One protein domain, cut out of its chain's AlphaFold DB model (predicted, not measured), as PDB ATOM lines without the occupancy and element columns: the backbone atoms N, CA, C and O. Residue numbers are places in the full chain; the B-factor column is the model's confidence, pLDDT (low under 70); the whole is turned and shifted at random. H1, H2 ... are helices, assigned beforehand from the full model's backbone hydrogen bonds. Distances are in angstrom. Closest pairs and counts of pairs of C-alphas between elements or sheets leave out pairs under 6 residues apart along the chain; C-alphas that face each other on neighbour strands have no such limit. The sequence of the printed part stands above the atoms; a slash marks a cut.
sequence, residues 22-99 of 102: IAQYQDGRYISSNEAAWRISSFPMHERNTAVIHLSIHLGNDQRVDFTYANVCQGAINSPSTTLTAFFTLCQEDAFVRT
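AT A GLANCE: This is residues 22 to 99 of the 102 residues of an uncharacterized protein of Eumeta variegata (UniProt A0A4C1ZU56). A free arm with two short helices, H1 and H2, sticks out at one end of an open, unpacked chain; a long wandering link then leads to H3, and the chain folds back to H4, with the short H5 turned round at its end as a hook. Residues 22 to 47 make the free arm, and residues 68 to 74 stand free at the other end of the long axis. The printed part has 78 residues with five named helices, in the order H1, H2, H3, H4, H5, and no named strand; the class is all helix, though named elements hold 36 of the 78 residues, under half. The whole is extended, with a radius of gyration of the C-alphas of 19.5 A, and its outline is flat, spanning 55 by 39 by 20 A.

IN THESE COORDINATES: H1 is residues 22 to 27, 8.7 A from first to last C-alpha, and begins at C-alpha 22 at (120.324, 151.330, 72.826). H2 is residues 33 to 41 and is 11.5 A long. Residues 42 to 71 hold no named element. H3 is residues 72 to 77, with C-alpha 72 at (93.205, 132.537, 37.035). H4, residues 83 to 93, is the longest helix at 15.6 A. H5, residues 95 to 98, ends at C-alpha 98 at (96.317, 159.177, 40.499).

HOW THE PARTS SIT: H1 touches no helix, and H1 and H2 are apart although a tight link of 5 residues joins them. H2 touches no helix either. H3 touches no helix, and it is apart from H4, to which a tight link of 5 residues leads. H4 and H5 touch only at the corner by their tight link of 1 residue, with 4 pairs of C-alphas within 8 A; the closest C-alphas are those of Cys 91 and Arg 98, 5.3 A apart. In H1, H2, H3 and H4 every O i to N i+4 pair is within hydrogen-bond range. H5 is too short for such a pair, and its 1 pair of O i and N i+3 is within range.

THE WHOLE: The two C-alphas farthest apart are those of Ser 33 and Ala 70, at 55.3 A. Without the stretches that stand free, the body has 45 residues and spans 35 by 23 by 13 A. The link from H2 to H3, 30 residues, is long. The printed part has no cut. The mean pLDDT of the printed part is 71.3, and the model's confidence is under 70 at residues 41 to 65, residue 79 and residues 95 to 99.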
ATOM      1  N   ILE A  22     120.976 150.153  72.228       85.75
ATOM      2  CA  ILE A  22     120.324 151.330  72.826       85.75
ATOM      3  C   ILE A  22     120.438 152.560  71.915       85.75
ATOM      4  O   ILE A  22     119.469 153.303  71.773       85.75
ATOM      5  N   ALA A  23     121.601 152.776  71.297       86.19
ATOM      6  CA  ALA A  23     121.809 153.918  70.409       86.19
ATOM      7  C   ALA A  23     120.998 153.735  69.122       86.19
ATOM      8  O   ALA A  23     120.246 154.619  68.736       86.19
ATOM      9  N   GLN A  24     121.032 152.532  68.544       85.94
ATOM     10  CA  GLN A  24     120.238 152.195  67.363       85.94
ATOM     11  C   GLN A  24     118.727 152.353  67.608       85.94
ATOM     12  O   GLN A  24     117.992 152.803  66.729       85.94
ATOM     13  N   TYR A  25     118.255 152.010  68.808       83.56
ATOM     14  CA  TYR A  25     116.864 152.203  69.204       83.56
ATOM     15  C   TYR A  25     116.488 153.683  69.351       83.56
ATOM     16  O   TYR A  25     115.387 154.080  68.964       83.56
ATOM     17  N   GLN A  26     117.385 154.507  69.904       84.19
ATOM     18  CA  GLN A  26     117.181 155.954  70.013       84.19
ATOM     19  C   GLN A  26     117.195 156.626  68.633       84.19
ATOM     20  O   GLN A  26     116.291 157.406  68.336       84.19
ATOM     21  N   ASP A  27     118.135 156.248  67.765       83.12
ATOM     22  CA  ASP A  27     118.253 156.762  66.398       83.12
ATOM     23  C   ASP A  27     117.032 156.391  65.548       83.12
ATOM     24  O   ASP A  27     116.489 157.231  64.834       83.12
ATOM     25  N   GLY A  28     116.520 155.162  65.682       80.88
ATOM     26  CA  GLY A  28     115.299 154.719  64.998       80.88
ATOM     27  C   GLY A  28     114.020 155.446  65.441       80.88
ATOM     28  O   GLY A  28     112.997 155.351  64.764       80.88
ATOM     29  N   ARG A  29     114.061 156.170  66.567       79.44
ATOM     30  CA  ARG A  29     112.956 156.997  67.086       79.44
ATOM     31  C   ARG A  29     113.186 158.494  66.907       79.44
ATOM     32  O   ARG A  29     112.294 159.276  67.242       79.44
ATOM     33  N   TYR A  30     114.351 158.898  66.409       84.44
ATOM     34  CA  TYR A  30     114.635 160.297  66.163       84.44
ATOM     35  C   TYR A  30     113.732 160.828  65.049       84.44
ATOM     36  O   TYR A  30     113.598 160.242  63.976       84.44
ATOM     37  N   ILE A  31     113.119 161.975  65.317       83.56
ATOM     38  CA  ILE A  31     112.316 162.721  64.363       83.56
ATOM     39  C   ILE A  31     112.933 164.112  64.235       83.56
ATOM     40  O   ILE A  31     113.245 164.752  65.240       83.56
ATOM     41  N   SER A  32     113.170 164.577  63.006       84.12
ATOM     42  CA  SER A  32     113.766 165.900  62.803       84.12
ATOM     43  C   SER A  32     112.823 166.995  63.308       84.12
ATOM     44  O   SER A  32     111.603 166.827  63.287       84.12
ATOM     45  N   SER A  33     113.361 168.146  63.726       82.12
ATOM     46  CA  SER A  33     112.532 169.279  64.165       82.12
ATOM     47  C   SER A  33     111.520 169.703  63.097       82.12
ATOM     48  O   SER A  33     110.403 170.077  63.438       82.12
ATOM     49  N   ASN A  34     111.880 169.585  61.812       77.44
ATOM     50  CA  ASN A  34     110.984 169.861  60.692       77.44
ATOM     51  C   ASN A  34     109.837 168.837  60.591       77.44
ATOM     52  O   ASN A  34     108.680 169.226  60.480       77.44
ATOM     53  N   GLU A  35     110.137 167.539  60.684       77.38
ATOM     54  CA  GLU A  35     109.125 166.472  60.659       77.38
ATOM     55  C   GLU A  35     108.208 166.539  61.898       77.38
ATOM     56  O   GLU A  35     106.994 166.375  61.795       77.38
ATOM     57  N   ALA A  36     108.758 166.847  63.078       83.62
ATOM     58  CA  ALA A  36     107.977 167.058  64.295       83.62
ATOM     59  C   ALA A  36     107.056 168.282  64.175       83.62
ATOM     60  O   ALA A  36     105.872 168.194  64.502       83.62
ATOM     61  N   ALA A  37     107.577 169.405  63.668       81.38
ATOM     62  CA  ALA A  37     106.790 170.604  63.414       81.38
ATOM     63  C   ALA A  37     105.682 170.343  62.388       81.38
ATOM     64  O   ALA A  37     104.572 170.819  62.593       81.38
ATOM     65  N   TRP A  38     105.940 169.549  61.344       71.88
ATOM     66  CA  TRP A  38     104.924 169.140  60.372       71.88
ATOM     67  C   TRP A  38     103.796 168.333  61.026       71.88
ATOM     68  O   TRP A  38     102.624 168.677  60.867       71.88
ATOM     69  N   ARG A  39     104.129 167.332  61.853       71.50
ATOM     70  CA  ARG A  39     103.125 166.538  62.586       71.50
ATOM     71  C   ARG A  39     102.312 167.372  63.574       71.50
ATOM     72  O   ARG A  39     101.094 167.229  63.628       71.50
ATOM     73  N   ILE A  40     102.970 168.239  64.347       81.25
ATOM     74  CA  ILE A  40     102.315 169.094  65.354       81.25
ATOM     75  C   ILE A  40     101.449 170.150  64.680       81.25
ATOM     76  O   ILE A  40     100.325 170.399  65.107       81.25
ATOM     77  N   SER A  41     101.987 170.788  63.647       69.44
ATOM     78  CA  SER A  41     101.357 171.964  63.070       69.44
ATOM     79  C   SER A  41     100.260 171.595  62.088       69.44
ATOM     80  O   SER A  41      99.384 172.427  61.909       69.44
ATOM     81  N   SER A  42     100.285 170.385  61.492       62.38
ATOM     82  CA  SER A  42      99.232 169.782  60.645       62.38
ATOM     83  C   SER A  42      98.487 170.779  59.741       62.38
ATOM     84  O   SER A  42      97.311 170.598  59.422       62.38
ATOM     85  N   PHE A  43      99.161 171.856  59.330       62.28
ATOM     86  CA  PHE A  43      98.596 172.835  58.430       62.28
ATOM     87  C   PHE A  43      98.386 172.108  57.102       62.28
ATOM     88  O   PHE A  43      99.221 171.269  56.738       62.28
ATOM     89  N   PRO A  44      97.307 172.402  56.366       56.84
ATOM     90  CA  PRO A  44      97.120 171.886  55.019       56.84
ATOM     91  C   PRO A  44      98.165 172.537  54.098       56.84
ATOM     92  O   PRO A  44      97.876 173.463  53.356       56.84
ATOM     93  N   MET A  45      99.423 172.108  54.206       54.66
ATOM     94  CA  MET A  45     100.526 172.551  53.350       54.66
ATOM     95  C   MET A  45     100.467 171.880  51.979       54.66
ATOM     96  O   MET A  45     100.978 172.421  51.007       54.66
ATOM     97  N   HIS A  46      99.809 170.726  51.905       55.03
ATOM     98  CA  HIS A  46      99.467 170.059  50.664       55.03
ATOM     99  C   HIS A  46      97.969 169.792  50.703       55.03
ATOM    100  O   HIS A  46      97.460 169.305  51.716       55.03
ATOM    101  N   GLU A  47      97.268 170.098  49.615       52.34
ATOM    102  CA  GLU A  47      95.893 169.665  49.353       52.34
ATOM    103  C   GLU A  47      95.860 168.134  49.208       52.34
ATOM    104  O   GLU A  47      95.602 167.574  48.148       52.34
ATOM    105  N   ARG A  48      96.206 167.407  50.271       50.78
ATOM    106  CA  ARG A  48      96.188 165.954  50.274       50.78
ATOM    107  C   ARG A  48      94.745 165.537  50.494       50.78
ATOM    108  O   ARG A  48      94.297 165.377  51.624       50.78
ATOM    109  N   ASN A  49      94.014 165.374  49.399       53.72
ATOM    110  CA  ASN A  49      92.592 165.037  49.411       53.72
ATOM    111  C   ASN A  49      92.310 163.566  49.782       53.72
ATOM    112  O   ASN A  49      91.331 162.966  49.346       53.72
ATOM    113  N   THR A  50      93.180 162.929  50.563       53.78
ATOM    114  CA  THR A  50      92.940 161.573  51.058       53.78
ATOM    115  C   THR A  50      93.700 161.378  52.358       53.78
ATOM    116  O   THR A  50      94.914 161.584  52.421       53.78
ATOM    117  N   ALA A  51      92.978 160.996  53.414       57.62
ATOM    118  CA  ALA A  51      93.588 160.608  54.677       57.62
ATOM    119  C   ALA A  51      94.643 159.522  54.414       57.62
ATOM    120  O   ALA A  51      94.407 158.596  53.639       57.62
ATOM    121  N   VAL A  52      95.815 159.626  55.047       61.97
ATOM    122  CA  VAL A  52      96.807 158.543  55.028       61.97
ATOM    123  C   VAL A  52      96.272 157.437  55.929       61.97
ATOM    124  O   VAL A  52      96.508 157.424  57.134       61.97
ATOM    125  N   ILE A  53      95.473 156.544  55.352       64.81
ATOM    126  CA  ILE A  53      94.916 155.398  56.063       64.81
ATOM    127  C   ILE A  53      95.950 154.280  55.998       64.81
ATOM    128  O   ILE A  53      96.421 153.922  54.918       64.81
ATOM    129  N   HIS A  54      96.310 153.720  57.152       65.94
ATOM    130  CA  HIS A  54      97.135 152.522  57.185       65.94
ATOM    131  C   HIS A  54      96.346 151.376  56.545       65.94
ATOM    132  O   HIS A  54      95.369 150.892  57.119       65.94
ATOM    133  N   LEU A  55      96.752 150.960  55.345       63.62
ATOM    134  CA  LEU A  55      96.143 149.825  54.672       63.62
ATOM    135  C   LEU A  55      96.479 148.566  55.474       63.62
ATOM    136  O   LEU A  55      97.617 148.101  55.487       63.62
ATOM    137  N   SER A  56      95.487 148.017  56.169       61.62
ATOM    138  CA  SER A  56      95.605 146.715  56.811       61.62
ATOM    139  C   SER A  56      95.762 145.653  55.723       61.62
ATOM    140  O   SER A  56      94.782 145.180  55.156       61.62
ATOM    141  N   ILE A  57      97.008 145.278  55.437       60.12
ATOM    142  CA  ILE A  57      97.359 144.185  54.513       60.12
ATOM    143  C   ILE A  57      96.973 142.817  55.107       60.12
ATOM    144  O   ILE A  57      97.169 141.778  54.483       60.12
ATOM    145  N   HIS A  58      96.488 142.792  56.353       62.91
ATOM    146  CA  HIS A  58      96.093 141.591  57.077       62.91
ATOM    147  C   HIS A  58      94.661 141.799  57.579       62.91
ATOM    148  O   HIS A  58      94.412 142.676  58.408       62.91
ATOM    149  N   LEU A  59      93.722 141.004  57.067       59.34
ATOM    150  CA  LEU A  59      92.399 140.815  57.660       59.34
ATOM    151  C   LEU A  59      92.397 139.471  58.396       59.34
ATOM    152  O   LEU A  59      93.022 138.513  57.942       59.34
ATOM    153  N   GLY A  60      91.667 139.379  59.511       49.06
ATOM    154  CA  GLY A  60      91.336 138.076  60.090       49.06
ATOM    155  C   GLY A  60      90.601 137.227  59.047       49.06
ATOM    156  O   GLY A  60      89.701 137.746  58.388       49.06
ATOM    157  N   ASN A  61      90.998 135.956  58.908       56.78
ATOM    158  CA  ASN A  61      90.583 134.994  57.872       56.78
ATOM    159  C   ASN A  61      91.250 135.110  56.483       56.78
ATOM    160  O   ASN A  61      90.576 134.930  55.475       56.78
ATOM    161  N   ASP A  62      92.568 135.338  56.439       56.75
ATOM    162  CA  ASP A  62      93.478 134.833  55.387       56.75
ATOM    163  C   ASP A  62      92.853 134.749  53.975       56.75
ATOM    164  O   ASP A  62      92.373 133.703  53.534       56.75
ATOM    165  N   GLN A  63      92.851 135.868  53.241       62.91
ATOM    166  CA  GLN A  63      92.400 135.918  51.843       62.91
ATOM    167  C   GLN A  63      93.418 135.247  50.908       62.91
ATOM    168  O   GLN A  63      94.030 135.878  50.048       62.91
ATOM    169  N   ARG A  64      93.626 133.942  51.084       65.50
ATOM    170  CA  ARG A  64      94.463 133.135  50.207       65.50
ATOM    171  C   ARG A  64      93.652 132.737  48.976       65.50
ATOM    172  O   ARG A  64      92.685 131.986  49.076       65.50
ATOM    173  N   VAL A  65      94.064 133.227  47.811       65.94
ATOM    174  CA  VAL A  65      93.530 132.799  46.514       65.94
ATOM    175  C   VAL A  65      94.615 131.991  45.810       65.94
ATOM    176  O   VAL A  65      95.664 132.532  45.465       65.94
ATOM    177  N   ASP A  66      94.389 130.691  45.625       72.19
ATOM    178  CA  ASP A  66      95.322 129.838  44.888       72.19
ATOM    179  C   ASP A  66      95.071 129.982  43.380       72.19
ATOM    180  O   ASP A  66      94.032 129.566  42.854       72.19
ATOM    181  N   PHE A  67      96.037 130.566  42.672       77.50
ATOM    182  CA  PHE A  67      95.981 130.725  41.222       77.50
ATOM    183  C   PHE A  67      96.543 129.487  40.511       77.50
ATOM    184  O   PHE A  67      97.683 129.076  40.714       77.50
ATOM    185  N   THR A  68      95.737 128.914  39.628       81.69
ATOM    186  CA  THR A  68      96.067 127.845  38.686       81.69
ATOM    187  C   THR A  68      95.671 128.296  37.281       81.69
ATOM    188  O   THR A  68      94.799 129.149  37.113       81.69
ATOM    189  N   TYR A  69      96.276 127.716  36.242       79.88
ATOM    190  CA  TYR A  69      95.997 128.110  34.852       79.88
ATOM    191  C   TYR A  69      94.502 128.026  34.485       79.88
ATOM    192  O   TYR A  69      94.009 128.824  33.694       79.88
ATOM    193  N   ALA A  70      93.764 127.101  35.104       79.56
ATOM    194  CA  ALA A  70      92.333 126.922  34.876       79.56
ATOM    195  C   ALA A  70      91.449 127.946  35.610       79.56
ATOM    196  O   ALA A  70      90.339 128.220  35.162       79.56
ATOM    197  N   ASN A  71      91.908 128.502  36.737       76.75
ATOM    198  CA  ASN A  71      91.082 129.352  37.599       76.75
ATOM    199  C   ASN A  71      91.504 130.830  37.596       76.75
ATOM    200  O   ASN A  71      90.783 131.647  38.161       76.75
ATOM    201  N   VAL A  72      92.626 131.187  36.958       76.12
ATOM    202  CA  VAL A  72      93.205 132.537  37.035       76.12
ATOM    203  C   VAL A  72      92.234 133.617  36.559       76.12
ATOM    204  O   VAL A  72      92.032 134.614  37.250       76.12
ATOM    205  N   CYS A  73      91.554 133.382  35.434       76.31
ATOM    206  CA  CYS A  73      90.569 134.318  34.899       76.31
ATOM    207  C   CYS A  73      89.369 134.460  35.843       76.31
ATOM    208  O   CYS A  73      88.906 135.566  36.101       76.31
ATOM    209  N   GLN A  74      88.890 133.347  36.404       73.81
ATOM    210  CA  GLN A  74      87.722 133.349  37.279       73.81
ATOM    211  C   GLN A  74      88.025 133.961  38.655       73.81
ATOM    212  O   GLN A  74      87.184 134.669  39.206       73.81
ATOM    213  N   GLY A  75      89.224 133.728  39.195       72.81
ATOM    214  CA  GLY A  75      89.689 134.302  40.459       72.81
ATOM    215  C   GLY A  75      89.893 135.815  40.375       72.81
ATOM    216  O   GLY A  75      89.530 136.532  41.305       72.81
ATOM    217  N   ALA A  76      90.387 136.314  39.238       70.00
ATOM    218  CA  ALA A  76      90.506 137.749  38.994       70.00
ATOM    219  C   ALA A  76      89.134 138.445  38.920       70.00
ATOM    220  O   ALA A  76      88.964 139.523  39.480       70.00
ATOM    221  N   ILE A  77      88.143 137.814  38.280       73.25
ATOM    222  CA  ILE A  77      86.788 138.377  38.139       73.25
ATOM    223  C   ILE A  77      86.018 138.344  39.469       73.25
ATOM    224  O   ILE A  77      85.315 139.295  39.794       73.25
ATOM    225  N   ASN A  78      86.163 137.275  40.259       72.00
ATOM    226  CA  ASN A  78      85.394 137.064  41.493       72.00
ATOM    227  C   ASN A  78      86.126 137.523  42.765       72.00
ATOM    228  O   ASN A  78      85.817 137.048  43.861       72.00
ATOM    229  N   SER A  79      87.128 138.394  42.642       69.19
ATOM    230  CA  SER A  79      87.897 138.846  43.801       69.19
ATOM    231  C   SER A  79      87.003 139.618  44.787       69.19
ATOM    232  O   SER A  79      86.250 140.499  44.367       69.19
ATOM    233  N   PRO A  80      87.062 139.314  46.099       73.56
ATOM    234  CA  PRO A  80      86.280 140.036  47.095       73.56
ATOM    235  C   PRO A  80      86.675 141.517  47.128       73.56
ATOM    236  O   PRO A  80      87.836 141.875  46.918       73.56
ATOM    237  N   SER A  81      85.706 142.390  47.415       73.75
ATOM    238  CA  SER A  81      85.981 143.818  47.584       73.75
ATOM    239  C   SER A  81      86.778 144.030  48.870       73.75
ATOM    240  O   SER A  81      86.286 143.784  49.972       73.75
ATOM    241  N   THR A  82      88.035 144.441  48.719       77.75
ATOM    242  CA  THR A  82      88.939 144.775  49.826       77.75
ATOM    243  C   THR A  82      89.176 146.278  49.864       77.75
ATOM    244  O   THR A  82      88.947 146.977  48.876       77.75
ATOM    245  N   THR A  83      89.710 146.787  50.976       77.19
ATOM    246  CA  THR A  83      90.143 148.190  51.078       77.19
ATOM    247  C   THR A  83      91.142 148.566  49.975       77.19
ATOM    248  O   THR A  83      91.087 149.677  49.455       77.19
ATOM    249  N   LEU A  84      92.010 147.633  49.561       76.50
ATOM    250  CA  LEU A  84      92.963 147.846  48.470       76.50
ATOM    251  C   LEU A  84      92.267 147.895  47.101       76.50
ATOM    252  O   LEU A  84      92.559 148.772  46.294       76.50
ATOM    253  N   THR A  85      91.319 146.989  46.845       78.25
ATOM    254  CA  THR A  85      90.543 146.992  45.594       78.25
ATOM    255  C   THR A  85      89.722 148.276  45.470       78.25
ATOM    256  O   THR A  85      89.721 148.899  44.412       78.25
ATOM    257  N   ALA A  86      89.098 148.728  46.564       80.38
ATOM    258  CA  ALA A  86      88.365 149.992  46.613       80.38
ATOM    259  C   ALA A  86      89.274 151.206  46.350       80.38
ATOM    260  O   ALA A  86      88.879 152.128  45.639       80.38
ATOM    261  N   PHE A  87      90.512 151.191  46.858       77.75
ATOM    262  CA  PHE A  87      91.506 152.221  46.547       77.75
ATOM    263  C   PHE A  87      91.848 152.262  45.048       77.75
ATOM    264  O   PHE A  87      91.907 153.343  44.461       77.75
ATOM    265  N   PHE A  88      92.028 151.107  44.400       79.94
ATOM    266  CA  PHE A  88      92.279 151.070  42.956       79.94
ATOM    267  C   PHE A  88      91.091 151.570  42.132       79.94
ATOM    268  O   PHE A  88      91.312 152.248  41.130       79.94
ATOM    269  N   THR A  89      89.853 151.287  42.548       82.00
ATOM    270  CA  THR A  89      88.654 151.872  41.927       82.00
ATOM    271  C   THR A  89      88.657 153.395  42.057       82.00
ATOM    272  O   THR A  89      88.492 154.089  41.059       82.00
ATOM    273  N   LEU A  90      88.964 153.925  43.243       80.31
ATOM    274  CA  LEU A  90      89.053 155.371  43.463       80.31
ATOM    275  C   LEU A  90      90.121 156.034  42.573       80.31
ATOM    276  O   LEU A  90      89.886 157.097  42.009       80.31
ATOM    277  N   CYS A  91      91.271 155.381  42.375       77.56
ATOM    278  CA  CYS A  91      92.319 155.862  41.462       77.56
ATOM    279  C   CYS A  91      91.886 155.871  39.982       77.56
ATOM    280  O   CYS A  91      92.478 156.583  39.162       77.56
ATOM    281  N   GLN A  92      90.903 155.042  39.609       79.31
ATOM    282  CA  GLN A  92      90.349 155.030  38.255       79.31
ATOM    283  C   GLN A  92      89.410 156.212  38.020       79.31
ATOM    284  O   GLN A  92      89.472 156.809  36.946       79.31
ATOM    285  N   GLU A  93      88.598 156.547  39.020       81.06
ATOM    286  CA  GLU A  93      87.578 157.596  38.958       81.06
ATOM    287  C   GLU A  93      88.160 159.002  39.140       81.06
ATOM    288  O   GLU A  93      87.758 159.928  38.437       81.06
ATOM    289  N   ASP A  94      89.137 159.158  40.036       75.00
ATOM    290  CA  ASP A  94      89.716 160.456  40.366       75.00
ATOM    291  C   ASP A  94      91.151 160.594  39.826       75.00
ATOM    292  O   ASP A  94      92.103 159.953  40.286       75.00
ATOM    293  N   ALA A  95      91.319 161.473  38.833       66.56
ATOM    294  CA  ALA A  95      92.627 161.814  38.278       66.56
ATOM    295  C   ALA A  95      93.544 162.495  39.310       66.56
ATOM    296  O   ALA A  95      94.762 162.357  39.221       66.56
ATOM    297  N   PHE A  96      92.983 163.179  40.311       64.31
ATOM    298  CA  PHE A  96      93.737 163.841  41.370       64.31
ATOM    299  C   PHE A  96      94.432 162.822  42.282       64.31
ATOM    300  O   PHE A  96      95.619 162.965  42.563       64.31
ATOM    301  N   VAL A  97      93.743 161.730  42.643       60.66
ATOM    302  CA  VAL A  97      94.293 160.620  43.451       60.66
ATOM    303  C   VAL A  97      95.383 159.844  42.697       60.66
ATOM    304  O   VAL A  97      96.289 159.277  43.307       60.66
ATOM    305  N   ARG A  98      95.329 159.842  41.360       56.62
ATOM    306  CA  ARG A  98      96.317 159.177  40.499       56.62
ATOM    307  C   ARG A  98      97.662 159.902  40.454       56.62
ATOM    308  O   ARG A  98      98.676 159.284  40.132       56.62
ATOM    309  N   THR A  99      97.675 161.198  40.745       55.19
ATOM    310  CA  THR A  99      98.892 162.005  40.695       55.19
ATOM    311  C   THR A  99      99.624 161.860  42.028       55.19
ATOM    312  O   THR A  99      99.085 162.284  43.052       55.19
TER     313      THR A  99